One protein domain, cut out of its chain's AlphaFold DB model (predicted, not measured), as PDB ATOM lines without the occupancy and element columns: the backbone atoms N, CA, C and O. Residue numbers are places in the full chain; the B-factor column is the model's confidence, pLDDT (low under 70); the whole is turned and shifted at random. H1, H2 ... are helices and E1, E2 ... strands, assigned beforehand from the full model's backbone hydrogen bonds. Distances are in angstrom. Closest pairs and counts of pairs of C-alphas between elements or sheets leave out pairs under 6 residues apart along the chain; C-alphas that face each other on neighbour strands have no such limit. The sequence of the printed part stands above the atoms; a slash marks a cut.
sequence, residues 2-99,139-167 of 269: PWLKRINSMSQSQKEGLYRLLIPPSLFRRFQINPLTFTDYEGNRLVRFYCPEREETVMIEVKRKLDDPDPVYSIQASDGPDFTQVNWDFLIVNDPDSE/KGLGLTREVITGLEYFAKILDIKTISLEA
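AT A GLANCE: This is residues 2 to 99 and 139 to 167 of the 269 residues of an uncharacterized protein of Deltaproteobacteria bacterium SM23_61 (UniProt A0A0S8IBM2). A twisted five-stranded sheet is covered on one face by H1, H2 and H4, and no named helix covers the other face. H2 crosses over the strands near the E1 edge, H4 runs slantwise over E4 and E5, and H3 lies off the sheet. The printed part has 127 residues, with four named helices and five named strands in the order H1 H2 H3 E1 E2 E3 E4 H4 E5; it is mixed in class, helices and strands, and H1, H2 and H4 on one face of the sheet make two layers with it, one of helices and one of strands. The mixed sheet runs E1 E2 E3 E4 E5, with E1 to E4 a meander, each strand the antiparallel neighbour of the one before. It is compact, with a radius of gyration of the C-alphas of 14.2 A and spans of 40 by 32 by 21 A.

HOW THE PARTS SIT: Start at H1, residues 3 to 8, which forms a helical hairpin with H2, residues 12 to 22; their closest C-alphas, Ile 7 and Lys 15, are 5.5 A apart. H3, residues 25 to 30, is apart from H2. E1, residues 47 to 50, and E2, residues 57 to 62, form a hairpin, with N 48 and O 61 within hydrogen-bond range at 2.9 A. E3, residues 73 to 79, forms hairpins with E2, N 60 to O 75 at 2.9 A, and with E4, residues 85 to 93, N 76 to O 90 at 3.0 A. H4, residues 144 to 157, touches H2 at a steep tilt of 50 degrees, opposite ways; the closest C-alphas, Leu 22 and Gly 150, are 5.1 A apart. E5, residues 162 to 166, is parallel to E4, with N 88 and O 164 at 2.8 A. Every O i to N i+4 pair is within range in H1 and H4, against 5 of 7 in H2 and 1 of 2 in H3.

IN THESE COORDINATES: Find C-alpha 3 at (117.376, -104.318, 130.991), where H1 begins. H2 spans 15.8 A, E3 20.5 A and H4 20.1 A. E4 spans 23.5 A and bends by 53 degrees at residue 90. E5 ends at C-alpha 166, (130.703, -116.696, 122.819).

THE WHOLE: The two C-alphas farthest apart, Glu 42 and Pro 81, are 42.1 A apart. Residues 100 to 138 are cut out, and C-alphas 99 and 139 are 7.5 A apart across the cut. The link from H3 to E1 is long, 16 residues. The mean pLDDT of the printed part is 96.1, and no printed residue is under 70.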
ATOM      1  N   PRO A   2     120.533-100.534 130.978       85.12
ATOM      2  CA  PRO A   2     120.287-101.875 130.446       85.12
ATOM      3  C   PRO A   2     119.157-102.628 131.179       85.12
ATOM      4  O   PRO A   2     118.668-102.160 132.215       85.12
ATOM      5  N   TRP A   3     118.656-103.719 130.601       93.31
ATOM      6  CA  TRP A   3     117.376-104.318 130.991       93.31
ATOM      7  C   TRP A   3     117.462-105.247 132.196       93.31
ATOM      8  O   TRP A   3     116.617-105.130 133.087       93.31
ATOM      9  N   LEU A   4     118.448-106.143 132.255       94.94
ATOM     10  CA  LEU A   4     118.547-107.149 133.317       94.94
ATOM     11  C   LEU A   4     118.744-106.473 134.669       94.94
ATOM     12  O   LEU A   4     118.019-106.785 135.612       94.94
ATOM     13  N   LYS A   5     119.593-105.445 134.748       94.31
ATOM     14  CA  LYS A   5     119.736-104.644 135.971       94.31
ATOM     15  C   LYS A   5     118.408-104.035 136.442       94.31
ATOM     16  O   LYS A   5     118.122-104.016 137.635       94.31
ATOM     17  N   ARG A   6     117.559-103.559 135.520       94.06
ATOM     18  CA  ARG A   6     116.230-103.005 135.864       94.06
ATOM     19  C   ARG A   6     115.270-104.086 136.353       94.06
ATOM     20  O   ARG A   6     114.526-103.840 137.297       94.06
ATOM     21  N   ILE A   7     115.279-105.259 135.723       96.50
ATOM     22  CA  ILE A   7     114.447-106.403 136.120       96.50
ATOM     23  C   ILE A   7     114.894-106.930 137.490       96.50
ATOM     24  O   ILE A   7     114.059-107.215 138.350       96.50
ATOM     25  N   ASN A   8     116.202-106.978 137.737       96.62
ATOM     26  CA  ASN A   8     116.787-107.414 139.002       96.62
ATOM     27  C   ASN A   8     116.349-106.544 140.188       96.62
ATOM     28  O   ASN A   8     116.216-107.073 141.292       96.62
ATOM     29  N   SER A   9     116.042-105.261 139.970       95.38
ATOM     30  CA  SER A   9     115.494-104.357 140.995       95.38
ATOM     31  C   SER A   9     113.970-104.422 141.177       95.38
ATOM     32  O   SER A   9     113.419-103.699 142.003       95.38
ATOM     33  N   MET A  10     113.253-105.270 140.430       95.94
ATOM     34  CA  MET A  10     111.808-105.457 140.620       95.94
ATOM     35  C   MET A  10     111.499-106.337 141.842       95.94
ATOM     36  O   MET A  10     112.382-106.987 142.413       95.94
ATOM     37  N   SER A  11     110.219-106.420 142.224       95.69
ATOM     38  CA  SER A  11     109.778-107.417 143.210       95.69
ATOM     39  C   SER A  11     110.025-108.846 142.706       95.69
ATOM     40  O   SER A  11     110.096-109.089 141.498       95.69
ATOM     41  N   GLN A  12     110.128-109.810 143.627       94.31
ATOM     42  CA  GLN A  12     110.398-111.214 143.288       94.31
ATOM     43  C   GLN A  12     109.403-111.768 142.256       94.31
ATOM     44  O   GLN A  12     109.804-112.331 141.244       94.31
ATOM     45  N   SER A  13     108.102-111.545 142.461       94.19
ATOM     46  CA  SER A  13     107.066-112.049 141.551       94.19
ATOM     47  C   SER A  13     107.169-111.439 140.146       94.19
ATOM     48  O   SER A  13     107.014-112.148 139.154       94.19
ATOM     49  N   GLN A  14     107.487-110.144 140.048       95.62
ATOM     50  CA  GLN A  14     107.646-109.465 138.759       95.62
ATOM     51  C   GLN A  14     108.875-109.969 138.000       95.62
ATOM     52  O   GLN A  14     108.763-110.298 136.817       95.62
ATOM     53  N   LYS A  15     110.034-110.064 138.671       95.75
ATOM     54  CA  LYS A  15     111.271-110.506 138.012       95.75
ATOM     55  C   LYS A  15     111.189-111.965 137.576       95.75
ATOM     56  O   LYS A  15     111.537-112.271 136.443       95.75
ATOM     57  N   GLU A  16     110.653-112.850 138.417       96.94
ATOM     58  CA  GLU A  16     110.473-114.263 138.061       96.94
ATOM     59  C   GLU A  16     109.460-114.435 136.926       96.94
ATOM     60  O   GLU A  16     109.667-115.255 136.034       96.94
ATOM     61  N   GLY A  17     108.399-113.623 136.902       96.00
ATOM     62  CA  GLY A  17     107.427-113.615 135.809       96.00
ATOM     63  C   GLY A  17     108.049-113.283 134.447       96.00
ATOM     64  O   GLY A  17     107.692-113.921 133.453       96.00
ATOM     65  N   LEU A  18     108.992-112.332 134.408       96.50
ATOM     66  CA  LEU A  18     109.743-111.967 133.200       96.50
ATOM     67  C   LEU A  18     110.815-113.005 132.857       96.50
ATOM     68  O   LEU A  18     110.874-113.476 131.724       96.50
ATOM     69  N   TYR A  19     111.634-113.410 133.829       97.88
ATOM     70  CA  TYR A  19     112.716-114.370 133.606       97.88
ATOM     71  C   TYR A  19     112.230-115.775 133.272       97.88
ATOM     72  O   TYR A  19     112.933-116.516 132.591       97.88
ATOM     73  N   ARG A  20     110.994-116.130 133.626       97.38
ATOM     74  CA  ARG A  20     110.350-117.361 133.154       97.38
ATOM     75  C   ARG A  20     110.348-117.495 131.629       97.38
ATOM     76  O   ARG A  20     110.360-118.616 131.135       97.38
ATOM     77  N   LEU A  21     110.342-116.389 130.884       96.81
ATOM     78  CA  LEU A  21     110.381-116.409 129.416       96.81
ATOM     79  C   LEU A  21     111.679-117.008 128.856       96.81
ATOM     80  O   LEU A  21     111.699-117.456 127.713       96.81
ATOM     81  N   LEU A  22     112.737-117.047 129.668       97.88
ATOM     82  CA  LEU A  22     114.013-117.675 129.336       97.88
ATOM     83  C   LEU A  22     114.023-119.187 129.617       97.88
ATOM     84  O   LEU A  22     115.043-119.828 129.396       97.88
ATOM     85  N   ILE A  23     112.927-119.770 130.114       98.19
ATOM     86  CA  ILE A  23     112.812-121.209 130.377       98.19
ATOM     87  C   ILE A  23     111.980-121.849 129.257       98.19
ATOM     88  O   ILE A  23     110.818-121.465 129.088       98.19
ATOM     89  N   PRO A  24     112.516-122.844 128.523       97.56
ATOM     90  CA  PRO A  24     111.759-123.597 127.527       97.56
ATOM     91  C   PRO A  24     110.442-124.155 128.102       97.56
ATOM     92  O   PRO A  24     110.480-124.942 129.056       97.56
ATOM     93  N   PRO A  25     109.265-123.783 127.558       96.12
ATOM     94  CA  PRO A  25     107.975-124.246 128.070       96.12
ATOM     95  C   PRO A  25     107.824-125.771 128.129       96.12
ATOM     96  O   PRO A  25     107.097-126.291 128.983       96.12
ATOM     97  N   SER A  26     108.510-126.500 127.245       97.56
ATOM     98  CA  SER A  26     108.525-127.964 127.233       97.56
ATOM     99  C   SER A  26     109.057-128.568 128.534       97.56
ATOM    100  O   SER A  26     108.577-129.630 128.932       97.56
ATOM    101  N   LEU A  27     109.961-127.885 129.247       97.88
ATOM    102  CA  LEU A  27     110.518-128.358 130.518       97.88
ATOM    103  C   LEU A  27     109.461-128.410 131.621       97.88
ATOM    104  O   LEU A  27     109.389-129.408 132.338       97.88
ATOM    105  N   PHE A  28     108.591-127.398 131.711       97.88
ATOM    106  CA  PHE A  28     107.499-127.389 132.690       97.88
ATOM    107  C   PHE A  28     106.592-128.604 132.513       97.88
ATOM    108  O   PHE A  28     106.280-129.306 133.472       97.88
ATOM    109  N   ARG A  29     106.223-128.906 131.263       96.44
ATOM    110  CA  ARG A  29     105.394-130.073 130.948       96.44
ATOM    111  C   ARG A  29     106.143-131.383 131.187       96.44
ATOM    112  O   ARG A  29     105.583-132.300 131.776       96.44
ATOM    113  N   ARG A  30     107.385-131.493 130.711       96.81
ATOM    114  CA  ARG A  30     108.165-132.737 130.771       96.81
ATOM    115  C   ARG A  30     108.450-133.167 132.207       96.81
ATOM    116  O   ARG A  30     108.353-134.353 132.498       96.81
ATOM    117  N   PHE A  31     108.751-132.215 133.085       96.88
ATOM    118  CA  PHE A  31     109.120-132.483 134.476       96.88
ATOM    119  C   PHE A  31     108.012-132.156 135.480       96.88
ATOM    120  O   PHE A  31     108.259-132.179 136.677       96.88
ATOM    121  N   GLN A  32     106.788-131.894 135.000       97.19
ATOM    122  CA  GLN A  32     105.611-131.620 135.839       97.19
ATOM    123  C   GLN A  32     105.842-130.464 136.831       97.19
ATOM    124  O   GLN A  32     105.402-130.506 137.977       97.19
ATOM    125  N   ILE A  33     106.533-129.417 136.374       98.31
ATOM    126  CA  ILE A  33     106.814-128.214 137.157       98.31
ATOM    127  C   ILE A  33     105.709-127.198 136.881       98.31
ATOM    128  O   ILE A  33     105.449-126.835 135.730       98.31
ATOM    129  N   ASN A  34     105.082-126.688 137.935       97.75
ATOM    130  CA  ASN A  34     104.096-125.626 137.813       97.75
ATOM    131  C   ASN A  34     104.783-124.316 137.355       97.75
ATOM    132  O   ASN A  34     105.657-123.809 138.057       97.75
ATOM    133  N   PRO A  35     104.387-123.710 136.219       96.31
ATOM    134  CA  PRO A  35     105.063-122.540 135.649       96.31
ATOM    135  C   PRO A  35     104.765-121.215 136.373       96.31
ATOM    136  O   PRO A  35     105.202-120.162 135.909       96.31
ATOM    137  N   LEU A  36     103.959-121.223 137.439       94.94
ATOM    138  CA  LEU A  36     103.645-120.045 138.256       94.94
ATOM    139  C   LEU A  36     104.298-120.116 139.636       94.94
ATOM    140  O   LEU A  36     104.759-119.097 140.141       94.94
ATOM    141  N   THR A  37     104.334-121.302 140.243       96.44
ATOM    142  CA  THR A  37     104.951-121.509 141.565       96.44
ATOM    143  C   THR A  37     106.386-122.012 141.470       96.44
ATOM    144  O   THR A  37     107.138-121.888 142.436       96.44
ATOM    145  N   PHE A  38     106.768-122.553 140.308       98.06
ATOM    146  CA  PHE A  38     108.043-123.219 140.051       98.06
ATOM    147  C   PHE A  38     108.289-124.449 140.923       98.06
ATOM    148  O   PHE A  38     109.435-124.806 141.203       98.06
ATOM    149  N   THR A  39     107.206-125.084 141.368       98.25
ATOM    150  CA  THR A  39     107.243-126.259 142.235       98.25
ATOM    151  C   THR A  39     106.750-127.511 141.526       98.25
ATOM    152  O   THR A  39     106.008-127.418 140.544       98.25
ATOM    153  N   ASP A  40     107.127-128.673 142.047       97.44
ATOM    154  CA  ASP A  40     106.456-129.941 141.749       97.44
ATOM    155  C   ASP A  40     105.127-130.084 142.527       97.44
ATOM    156  O   ASP A  40     104.620-129.124 143.122       97.44
ATOM    157  N   TYR A  41     104.553-131.294 142.498       95.50
ATOM    158  CA  TYR A  41     103.307-131.641 143.191       95.50
ATOM    159  C   TYR A  41     103.458-131.757 144.719       95.50
ATOM    160  O   TYR A  41     102.456-131.683 145.426       95.50
ATOM    161  N   GLU A  42     104.681-131.924 145.227       95.88
ATOM    162  CA  GLU A  42     104.997-132.007 146.663       95.88
ATOM    163  C   GLU A  42     105.304-130.625 147.256       95.88
ATOM    164  O   GLU A  42     105.413-130.472 148.471       95.88
ATOM    165  N   GLY A  43     105.404-129.598 146.406       96.50
ATOM    166  CA  GLY A  43     105.739-128.233 146.796       96.50
ATOM    167  C   GLY A  43     107.241-127.946 146.794       96.50
ATOM    168  O   GLY A  43     107.645-126.852 147.194       96.50
ATOM    169  N   ASN A  44     108.077-128.869 146.310       97.50
ATOM    170  CA  ASN A  44     109.511-128.638 146.174       97.50
ATOM    171  C   ASN A  44     109.760-127.633 145.051       97.50
ATOM    172  O   ASN A  44     109.293-127.820 143.929       97.50
ATOM    173  N   ARG A  45     110.517-126.565 145.325       97.56
ATOM    174  CA  ARG A  45     110.844-125.544 144.323       97.56
ATOM    175  C   ARG A  45     111.995-126.005 143.433       97.56
ATOM    176  O   ARG A  45     113.137-126.055 143.877       97.56
ATOM    177  N   LEU A  46     111.691-126.292 142.170       98.44
ATOM    178  CA  LEU A  46     112.621-126.880 141.202       98.44
ATOM    179  C   LEU A  46     113.265-125.863 140.254       98.44
ATOM    180  O   LEU A  46     114.194-126.218 139.532       98.44
ATOM    181  N   VAL A  47     112.798-124.608 140.261       98.44
ATOM    182  CA  VAL A  47     113.439-123.507 139.529       98.44
ATOM    183  C   VAL A  47     114.031-122.494 140.494       98.44
ATOM    184  O   VAL A  47     113.342-121.958 141.373       98.44
ATOM    185  N   ARG A  48     115.307-122.183 140.288       97.56
ATOM    186  CA  ARG A  48     116.042-121.165 141.028       97.56
ATOM    187  C   ARG A  48     116.424-120.023 140.098       97.56
ATOM    188  O   ARG A  48     116.987-120.247 139.035       97.56
ATOM    189  N   PHE A  49     116.164-118.801 140.547       97.94
ATOM    190  CA  PHE A  49     116.608-117.575 139.892       97.94
ATOM    191  C   PHE A  49     117.704-116.944 140.750       97.94
ATOM    192  O   PHE A  49     117.468-116.578 141.903       97.94
ATOM    193  N   TYR A  50     118.907-116.837 140.203       97.06
ATOM    194  CA  TYR A  50     120.006-116.081 140.779       97.06
ATOM    195  C   TYR A  50     120.142-114.766 140.011       97.06
ATOM    196  O   TYR A  50     120.652-114.721 138.897       97.06
ATOM    197  N   CYS A  51     119.615-113.700 140.604       94.88
ATOM    198  CA  CYS A  51     119.514-112.381 139.985       94.88
ATOM    199  C   CYS A  51     119.691-111.282 141.050       94.88
ATOM    200  O   CYS A  51     118.700-110.700 141.513       94.88
ATOM    201  N   PRO A  52     120.925-111.048 141.534       92.31
ATOM    202  CA  PRO A  52     121.167-110.073 142.590       92.31
ATOM    203  C   PRO A  52     120.799-108.654 142.129       92.31
ATOM    204  O   PRO A  52     121.088-108.253 141.008       92.31
ATOM    205  N   GLU A  53     120.167-107.873 143.007       88.75
ATOM    206  CA  GLU A  53     119.486-106.612 142.662       88.75
ATOM    207  C   GLU A  53     120.360-105.560 141.957       88.75
ATOM    208  O   GLU A  53     119.855-104.770 141.159       88.75
ATOM    209  N   ARG A  54     121.661-105.531 142.265       86.94
ATOM    210  CA  ARG A  54     122.611-104.538 141.738       86.94
ATOM    211  C   ARG A  54     123.417-105.035 140.546       86.94
ATOM    212  O   ARG A  54     124.109-104.225 139.928       86.94
ATOM    213  N   GLU A  55     123.310-106.322 140.250       92.44
ATOM    214  CA  GLU A  55     124.049-106.972 139.184       92.44
ATOM    215  C   GLU A  55     123.282-106.878 137.870       92.44
ATOM    216  O   GLU A  55     122.060-106.713 137.833       92.44
ATOM    217  N   GLU A  56     124.022-107.003 136.783       94.19
ATOM    218  CA  GLU A  56     123.508-106.962 135.415       94.19
ATOM    219  C   GLU A  56     123.404-108.356 134.789       94.19
ATOM    220  O   GLU A  56     123.252-108.494 133.582       94.19
ATOM    221  N   THR A  57     123.465-109.397 135.626       96.50
ATOM    222  CA  THR A  57     123.370-110.801 135.225       96.50
ATOM    223  C   THR A  57     122.170-111.495 135.863       96.50
ATOM    224  O   THR A  57     121.696-111.130 136.947       96.50
ATOM    225  N   VAL A  58     121.678-112.517 135.174       97.88
ATOM    226  CA  VAL A  58     120.724-113.497 135.677       97.88
ATOM    227  C   VAL A  58     121.227-114.893 135.342       97.88
ATOM    228  O   VAL A  58     121.670-115.151 134.227       97.88
ATOM    229  N   MET A  59     121.103-115.807 136.298       98.38
ATOM    230  CA  MET A  59     121.236-117.239 136.077       98.38
ATOM    231  C   MET A  59     119.952-117.934 136.526       98.38
ATOM    232  O   MET A  59     119.432-117.661 137.609       98.38
ATOM    233  N   ILE A  60     119.430-118.821 135.689       98.56
ATOM    234  CA  ILE A  60     118.221-119.593 135.968       98.56
ATOM    235  C   ILE A  60     118.583-121.058 135.900       98.56
ATOM    236  O   ILE A  60     119.087-121.506 134.877       98.56
ATOM    237  N   GLU A  61     118.274-121.795 136.955       98.44
ATOM    238  CA  GLU A  61     118.528-123.225 137.056       98.44
ATOM    239  C   GLU A  61     117.204-123.973 137.227       98.44
ATOM    240  O   GLU A  61     116.368-123.578 138.040       98.44
ATOM    241  N   VAL A  62     117.015-125.053 136.472       98.50
ATOM    242  CA  VAL A  62     115.886-125.978 136.597       98.50
ATOM    243  C   VAL A  62     116.433-127.372 136.866       98.50
ATOM    244  O   VAL A  62     117.190-127.922 136.059       98.50
ATOM    245  N   LYS A  63     116.003-127.970 137.975       97.75
ATOM    246  CA  LYS A  63     116.271-129.372 138.297       97.75
ATOM    247  C   LYS A  63     115.037-130.235 138.057       97.75
ATOM    248  O   LYS A  63     113.914-129.734 138.071       97.75
ATOM    249  N   ARG A  64     115.233-131.540 137.857       96.31
ATOM    250  CA  ARG A  64     114.124-132.506 137.874       96.31
ATOM    251  C   ARG A  64     113.755-132.860 139.316       96.31
ATOM    252  O   ARG A  64     112.569-132.957 139.610       96.31
ATOM    253  N   LYS A  65     114.744-133.025 140.196       95.56
ATOM    254  CA  LYS A  65     114.586-133.184 141.649       95.56
ATOM    255  C   LYS A  65     115.627-132.364 142.402       95.56
ATOM    256  O   LYS A  65     116.665-132.010 141.852       95.56
ATOM    257  N   LEU A  66     115.365-132.050 143.671       93.88
ATOM    258  CA  LEU A  66     116.269-131.220 144.480       93.88
ATOM    259  C   LEU A  66     117.658-131.850 144.677       93.88
ATOM    260  O   LEU A  66     118.657-131.127 144.712       93.88
ATOM    261  N   ASP A  67     117.702-133.174 144.790       93.50
ATOM    262  CA  ASP A  67     118.891-133.994 145.019       93.50
ATOM    263  C   ASP A  67     119.660-134.345 143.737       93.50
ATOM    264  O   ASP A  67     120.763-134.884 143.831       93.50
ATOM    265  N   ASP A  68     119.136-133.999 142.554       94.50
ATOM    266  CA  ASP A  68     119.876-134.192 141.309       94.50
ATOM    267  C   ASP A  68     121.182-133.374 141.352       94.50
ATOM    268  O   ASP A  68     121.147-132.168 141.651       94.50
ATOM    269  N   PRO A  69     122.340-133.994 141.051       91.00
ATOM    270  CA  PRO A  69     123.631-133.312 141.121       91.00
ATOM    271  C   PRO A  69     123.748-132.226 140.050       91.00
ATOM    272  O   PRO A  69     124.235-131.134 140.327       91.00
ATOM    273  N   ASP A  70     123.245-132.513 138.849       94.56
ATOM    274  CA  ASP A  70     123.297-131.617 137.702       94.56
ATOM    275  C   ASP A  70     121.906-131.042 137.421       94.56
ATOM    276  O   ASP A  70     120.911-131.775 137.477       94.56
ATOM    277  N   PRO A  71     121.799-129.759 137.045       97.12
ATOM    278  CA  PRO A  71     120.541-129.239 136.554       97.12
ATOM    279  C   PRO A  71     120.189-129.855 135.202       97.12
ATOM    280  O   PRO A  71     121.052-130.176 134.377       97.12
ATOM    281  N   VAL A  72     118.889-129.959 134.948       98.00
ATOM    282  CA  VAL A  72     118.363-130.297 133.623       98.00
ATOM    283  C   VAL A  72     118.539-129.123 132.670       98.00
ATOM    284  O   VAL A  72     118.781-129.309 131.480       98.00
ATOM    285  N   TYR A  73     118.413-127.907 133.191       98.50
ATOM    286  CA  TYR A  73     118.563-126.686 132.423       98.50
ATOM    287  C   TYR A  73     119.244-125.621 133.267       98.50
ATOM    288  O   TYR A  73     118.851-125.399 134.410       98.50
ATOM    289  N   SER A  74     120.235-124.946 132.699       98.19
ATOM    290  CA  SER A  74     120.771-123.713 133.261       98.19
ATOM    291  C   SER A  74     121.009-122.719 132.140       98.19
ATOM    292  O   SER A  74     121.576-123.093 131.120       98.19
ATOM    293  N   ILE A  75     120.579-121.475 132.303       98.50
ATOM    294  CA  ILE A  75     120.904-120.387 131.378       98.50
ATOM    295  C   ILE A  75     121.440-119.209 132.170       98.50
ATOM    296  O   ILE A  75     120.867-118.839 133.195       98.50
ATOM    297  N   GLN A  76     122.518-118.614 131.671       98.25
ATOM    298  CA  GLN A  76     123.032-117.348 132.167       98.25
ATOM    299  C   GLN A  76     122.962-116.298 131.067       98.25
ATOM    300  O   GLN A  76     123.293-116.573 129.910       98.25
ATOM    301  N   ALA A  77     122.522-115.104 131.438       98.00
ATOM    302  CA  ALA A  77     122.513-113.942 130.572       98.00
ATOM    303  C   ALA A  77     122.990-112.704 131.331       98.00
ATOM    304  O   ALA A  77     122.822-112.604 132.553       98.00
ATOM    305  N   SER A  78     123.531-111.741 130.596       97.56
ATOM    306  CA  SER A  78     123.959-110.449 131.121       97.56
ATOM    307  C   SER A  78     123.575-109.314 130.181       97.56
ATOM    308  O   SER A  78     123.293-109.521 128.999       97.56
ATOM    309  N   ASP A  79     123.488-108.103 130.717       96.50
ATOM    310  CA  ASP A  79     123.275-106.921 129.892       96.50
ATOM    311  C   ASP A  79     124.441-106.723 128.908       96.50
ATOM    312  O   ASP A  79     125.609-106.952 129.224       96.50
ATOM    313  N   GLY A  80     124.114-106.287 127.689       93.38
ATOM    314  CA  GLY A  80     125.114-105.862 126.719       93.38
ATOM    315  C   GLY A  80     125.637-104.442 126.989       93.38
ATOM    316  O   GLY A  80     125.260-103.800 127.972       93.38
ATOM    317  N   PRO A  81     126.464-103.895 126.076       88.81
ATOM    318  CA  PRO A  81     127.013-102.540 126.206       88.81
ATOM    319  C   PRO A  81     125.952-101.431 126.313       88.81
ATOM    320  O   PRO A  81     126.218-100.354 126.848       88.81
ATOM    321  N   ASP A  82     124.752-101.676 125.786       91.31
ATOM    322  CA  ASP A  82     123.621-100.757 125.816       91.31
ATOM    323  C   ASP A  82     122.281-101.514 125.934       91.31
ATOM    324  O   ASP A  82     122.225-102.741 125.950       91.31
ATOM    325  N   PHE A  83     121.170-100.774 126.022       90.94
ATOM    326  CA  PHE A  83     119.829-101.333 126.247       90.94
ATOM    327  C   PHE A  83     119.252-102.128 125.061       90.94
ATOM    328  O   PHE A  83     118.191-102.734 125.196       90.94
ATOM    329  N   THR A  84     119.902-102.107 123.898       94.62
ATOM    330  CA  THR A  84     119.483-102.836 122.695       94.62
ATOM    331  C   THR A  84     120.134-104.212 122.584       94.62
ATOM    332  O   THR A  84     119.843-104.940 121.631       94.62
ATOM    333  N   GLN A  85     120.988-104.592 123.539       95.75
ATOM    334  CA  GLN A  85     121.783-105.815 123.481       95.75
ATOM    335  C   GLN A  85     121.697-106.613 124.784       95.75
ATOM    336  O   GLN A  85     121.669-106.049 125.877       95.75
ATOM    337  N   VAL A  86     121.702-107.937 124.654       97.44
ATOM    338  CA  VAL A  86     121.855-108.881 125.766       97.44
ATOM    339  C   VAL A  86     122.902-109.921 125.390       97.44
ATOM    340  O   VAL A  86     122.958-110.352 124.236       97.44
ATOM    341  N   ASN A  87     123.723-110.327 126.349       98.06
ATOM    342  CA  ASN A  87     124.642-111.439 126.184       98.06
ATOM    343  C   ASN A  87     123.988-112.711 126.723       98.06
ATOM    344  O   ASN A  87     123.433-112.733 127.821       98.06
ATOM    345  N   TRP A  88     124.042-113.774 125.935       97.88
ATOM    346  CA  TRP A  88     123.791-115.131 126.375       97.88
ATOM    347  C   TRP A  88     125.142-115.749 126.741       97.88
ATOM    348  O   TRP A  88     125.932-116.121 125.873       97.88
ATOM    349  N   ASP A  89     125.404-115.819 128.044       96.75
ATOM    350  CA  ASP A  89     126.728-116.131 128.584       96.75
ATOM    351  C   ASP A  89     126.964-117.639 128.687       96.75
ATOM    352  O   ASP A  89     128.081-118.118 128.490       96.75
ATOM    353  N   PHE A  90     125.918-118.401 129.021       94.81
ATOM    354  CA  PHE A  90     126.067-119.824 129.300       94.81
ATOM    355  C   PHE A  90     124.766-120.614 129.118       94.81
ATOM    356  O   PHE A  90     123.668-120.083 129.313       94.81
ATOM    357  N   LEU A  91     124.881-121.896 128.748       96.69
ATOM    358  CA  LEU A  91     123.755-122.828 128.667       96.69
ATOM    359  C   LEU A  91     124.154-124.253 129.061       96.69
ATOM    360  O   LEU A  91     125.109-124.811 128.531       96.69
ATOM    361  N   ILE A  92     123.313-124.876 129.883       96.19
ATOM    362  CA  ILE A  92     123.251-126.317 130.118       96.19
ATOM    363  C   ILE A  92     121.867-126.806 129.703       96.19
ATOM    364  O   ILE A  92     120.852-126.221 130.083       96.19
ATOM    365  N   VAL A  93     121.827-127.911 128.961       96.75
ATOM    366  CA  VAL A  93     120.606-128.681 128.715       96.75
ATOM    367  C   VAL A  93     120.960-130.156 128.811       96.75
ATOM    368  O   VAL A  93     121.541-130.695 127.875       96.75
ATOM    369  N   ASN A  94     120.587-130.805 129.905       97.56
ATOM    370  CA  ASN A  94     120.941-132.189 130.197       97.56
ATOM    371  C   ASN A  94     119.714-133.095 130.170       97.56
ATOM    372  O   ASN A  94     118.651-132.744 130.674       97.56
ATOM    373  N   ASP A  95     119.878-134.296 129.631       97.06
ATOM    374  CA  ASP A  95     118.978-135.414 129.854       97.06
ATOM    375  C   ASP A  95     119.322-136.053 131.206       97.06
ATOM    376  O   ASP A  95     120.373-136.699 131.313       97.06
ATOM    377  N   PRO A  96     118.492-135.874 132.252       96.06
ATOM    378  CA  PRO A  96     118.800-136.394 133.582       96.06
ATOM    379  C   PRO A  96     118.815-137.927 133.627       96.06
ATOM    380  O   PRO A  96     119.398-138.498 134.543       96.06
ATOM    381  N   ASP A  97     118.190-138.592 132.650       95.19
ATOM    382  CA  ASP A  97     118.168-140.051 132.542       95.19
ATOM    383  C   ASP A  97     119.386-140.610 131.776       95.19
ATOM    384  O   ASP A  97     119.555-141.826 131.694       95.19
ATOM    385  N   SER A  98     120.242-139.751 131.204       96.50
ATOM    386  CA  SER A  98     121.454-140.183 130.493       96.50
ATOM    387  C   SER A  98     122.643-140.386 131.429       96.50
ATOM    388  O   SER A  98     122.705-139.791 132.505       96.50
ATOM    389  N   GLU A  99     123.604-141.209 131.006       96.75
ATOM    390  CA  GLU A  99     124.874-141.392 131.714       96.75
ATOM    391  C   GLU A  99     125.597-140.050 131.917       96.75
ATOM    392  O   GLU A  99     125.558-139.170 131.052       96.75
ATOM    393  N   LYS A 139     123.989-136.252 127.939       97.06
ATOM    394  CA  LYS A 139     123.349-136.103 126.627       97.06
ATOM    395  C   LYS A 139     122.373-134.933 126.681       97.06
ATOM    396  O   LYS A 139     121.644-134.788 127.652       97.06
ATOM    397  N   GLY A 140     122.320-134.111 125.637       96.06
ATOM    398  CA  GLY A 140     121.392-132.983 125.605       96.06
ATOM    399  C   GLY A 140     119.953-133.367 125.250       96.06
ATOM    400  O   GLY A 140     119.719-134.294 124.475       96.06
ATOM    401  N   LEU A 141     118.978-132.584 125.729       96.75
ATOM    402  CA  LEU A 141     117.552-132.749 125.386       96.75
ATOM    403  C   LEU A 141     117.162-132.209 123.997       96.75
ATOM    404  O   LEU A 141     115.994-132.277 123.622       96.75
ATOM    405  N   GLY A 142     118.107-131.645 123.238       94.88
ATOM    406  CA  GLY A 142     117.841-131.084 121.907       94.88
ATOM    407  C   GLY A 142     117.031-129.779 121.918       94.88
ATOM    408  O   GLY A 142     116.367-129.464 120.934       94.88
ATOM    409  N   LEU A 143     117.079-129.014 123.014       96.38
ATOM    410  CA  LEU A 143     116.224-127.836 123.222       96.38
ATOM    411  C   LEU A 143     116.800-126.517 122.689       96.38
ATOM    412  O   LEU A 143     116.170-125.481 122.865       96.38
ATOM    413  N   THR A 144     117.956-126.511 122.017       95.19
ATOM    414  CA  THR A 144     118.638-125.269 121.600       95.19
ATOM    415  C   THR A 144     117.730-124.312 120.819       95.19
ATOM    416  O   THR A 144     117.717-123.117 121.093       95.19
ATOM    417  N   ARG A 145     116.909-124.819 119.887       95.50
ATOM    418  CA  ARG A 145     115.959-123.979 119.133       95.50
ATOM    419  C   ARG A 145     114.854-123.391 120.016       95.50
ATOM    420  O   ARG A 145     114.449-122.252 119.802       95.50
ATOM    421  N   GLU A 146     114.373-124.146 121.001       97.19
ATOM    422  CA  GLU A 146     113.354-123.671 121.943       97.19
ATOM    423  C   GLU A 146     113.929-122.611 122.891       97.19
ATOM    424  O   GLU A 146     113.291-121.586 123.114       97.19
ATOM    425  N   VAL A 147     115.169-122.800 123.360       97.44
ATOM    426  CA  VAL A 147     115.912-121.801 124.145       97.44
ATOM    427  C   VAL A 147     116.049-120.494 123.367       97.44
ATOM    428  O   VAL A 147     115.694-119.435 123.879       97.44
ATOM    429  N   ILE A 148     116.500-120.564 122.112       96.62
ATOM    430  CA  ILE A 148     116.660-119.379 121.257       96.62
ATOM    431  C   ILE A 148     115.312-118.693 121.013       96.62
ATOM    432  O   ILE A 148     115.234-117.470 121.064       96.62
ATOM    433  N   THR A 149     114.234-119.461 120.837       95.62
ATOM    434  CA  THR A 149     112.878-118.901 120.715       95.62
ATOM    435  C   THR A 149     112.473-118.131 121.979       95.62
ATOM    436  O   THR A 149     111.917-117.037 121.878       95.62
ATOM    437  N   GLY A 150     112.772-118.672 123.165       96.56
ATOM    438  CA  GLY A 150     112.541-117.997 124.447       96.56
ATOM    439  C   GLY A 150     113.355-116.709 124.587       96.56
ATOM    440  O   GLY A 150     112.798-115.665 124.929       96.56
ATOM    441  N   LEU A 151     114.643-116.752 124.230       97.06
ATOM    442  CA  LEU A 151     115.526-115.581 124.199       97.06
ATOM    443  C   LEU A 151     115.018-114.499 123.238       97.06
ATOM    444  O   LEU A 151     114.937-113.335 123.621       97.06
ATOM    445  N   GLU A 152     114.629-114.858 122.013       96.81
ATOM    446  CA  GLU A 152     114.072-113.902 121.050       96.81
ATOM    447  C   GLU A 152     112.752-113.302 121.535       96.81
ATOM    448  O   GLU A 152     112.501-112.115 121.329       96.81
ATOM    449  N   TYR A 153     111.892-114.099 122.169       96.69
ATOM    450  CA  TYR A 153     110.630-113.604 122.712       96.69
ATOM    451  C   TYR A 153     110.857-112.628 123.872       96.69
ATOM    452  O   TYR A 153     110.272-111.543 123.891       96.69
ATOM    453  N   PHE A 154     111.755-112.978 124.796       97.38
ATOM    454  CA  PHE A 154     112.206-112.093 125.867       97.38
ATOM    455  C   PHE A 154     112.784-110.789 125.303       97.38
ATOM    456  O   PHE A 154     112.378-109.702 125.714       97.38
ATOM    457  N   ALA A 155     113.653-110.888 124.296       96.94
ATOM    458  CA  ALA A 155     114.257-109.735 123.647       96.94
ATOM    459  C   ALA A 155     113.213-108.822 122.982       96.94
ATOM    460  O   ALA A 155     113.243-107.610 123.184       96.94
ATOM    461  N   LYS A 156     112.233-109.390 122.265       96.31
ATOM    462  CA  LYS A 156     111.140-108.630 121.631       96.31
ATOM    463  C   LYS A 156     110.298-107.852 122.641       96.31
ATOM    464  O   LYS A 156     109.963-106.704 122.372       96.31
ATOM    465  N   ILE A 157     109.966-108.450 123.789       95.56
ATOM    466  CA  ILE A 157     109.185-107.775 124.843       95.56
ATOM    467  C   ILE A 157     109.918-106.546 125.389       95.56
ATOM    468  O   ILE A 157     109.284-105.554 125.744       95.56
ATOM    469  N   LEU A 158     111.247-106.611 125.444       95.19
ATOM    470  CA  LEU A 158     112.101-105.559 125.987       95.19
ATOM    471  C   LEU A 158     112.670-104.628 124.905       95.19
ATOM    472  O   LEU A 158     113.490-103.770 125.199       95.19
ATOM    473  N   ASP A 159     112.254-104.774 123.648       95.06
ATOM    474  CA  ASP A 159     112.812-104.034 122.510       95.06
ATOM    475  C   ASP A 159     114.345-104.181 122.338       95.06
ATOM    476  O   ASP A 159     115.017-103.322 121.763       95.06
ATOM    477  N   ILE A 160     114.904-105.298 122.810       96.94
ATOM    478  CA  ILE A 160     116.291-105.705 122.564       96.94
ATOM    479  C   ILE A 160     116.405-106.140 121.099       96.94
ATOM    480  O   ILE A 160     115.560-106.868 120.573       96.94
ATOM    481  N   LYS A 161     117.457-105.679 120.424       96.56
ATOM    482  CA  LYS A 161     117.677-105.866 118.984       96.56
ATOM    483  C   LYS A 161     118.647-106.998 118.682       96.56
ATOM    484  O   LYS A 161     118.529-107.619 117.625       96.56
ATOM    485  N   THR A 162     119.568-107.276 119.601       97.12
ATOM    486  CA  THR A 162     120.646-108.239 119.382       97.12
ATOM    487  C   THR A 162     120.864-109.120 120.607       97.12
ATOM    488  O   THR A 162     120.910-108.628 121.734       97.12
ATOM    489  N   ILE A 163     121.032-110.419 120.365       97.94
ATOM    490  CA  ILE A 163     121.502-111.393 121.356       97.94
ATOM    491  C   ILE A 163     122.917-111.803 120.954       97.94
ATOM    492  O   ILE A 163     123.100-112.341 119.863       97.94
ATOM    493  N   SER A 164     123.901-111.554 121.810       97.62
ATOM    494  CA  SER A 164     125.316-111.872 121.575       97.62
ATOM    495  C   SER A 164     125.755-113.067 122.417       97.62
ATOM    496  O   SER A 164     125.176-113.311 123.468       97.62
ATOM    497  N   LEU A 165     126.760-113.824 121.979       97.88
ATOM    498  CA  LEU A 165     127.350-114.921 122.755       97.88
ATOM    499  C   LEU A 165     128.791-115.213 122.340       97.88
ATOM    500  O   LEU A 165     129.239-114.828 121.256       97.88
ATOM    501  N   GLU A 166     129.479-115.985 123.172       97.12
ATOM    502  CA  GLU A 166     130.703-116.696 122.819       97.12
ATOM    503  C   GLU A 166     130.410-118.194 122.686       97.12
ATOM    504  O   GLU A 166     129.794-118.798 123.561       97.12
ATOM    505  N   ALA A 167     130.831-118.818 121.583       96.19
ATOM    506  CA  ALA A 167     130.430-120.198 121.299       96.19
ATOM    507  C   ALA A 167     131.083-121.255 122.211       96.19
ATOM    508  O   ALA A 167     130.557-122.362 122.328       96.19
TER     509      ALA A 167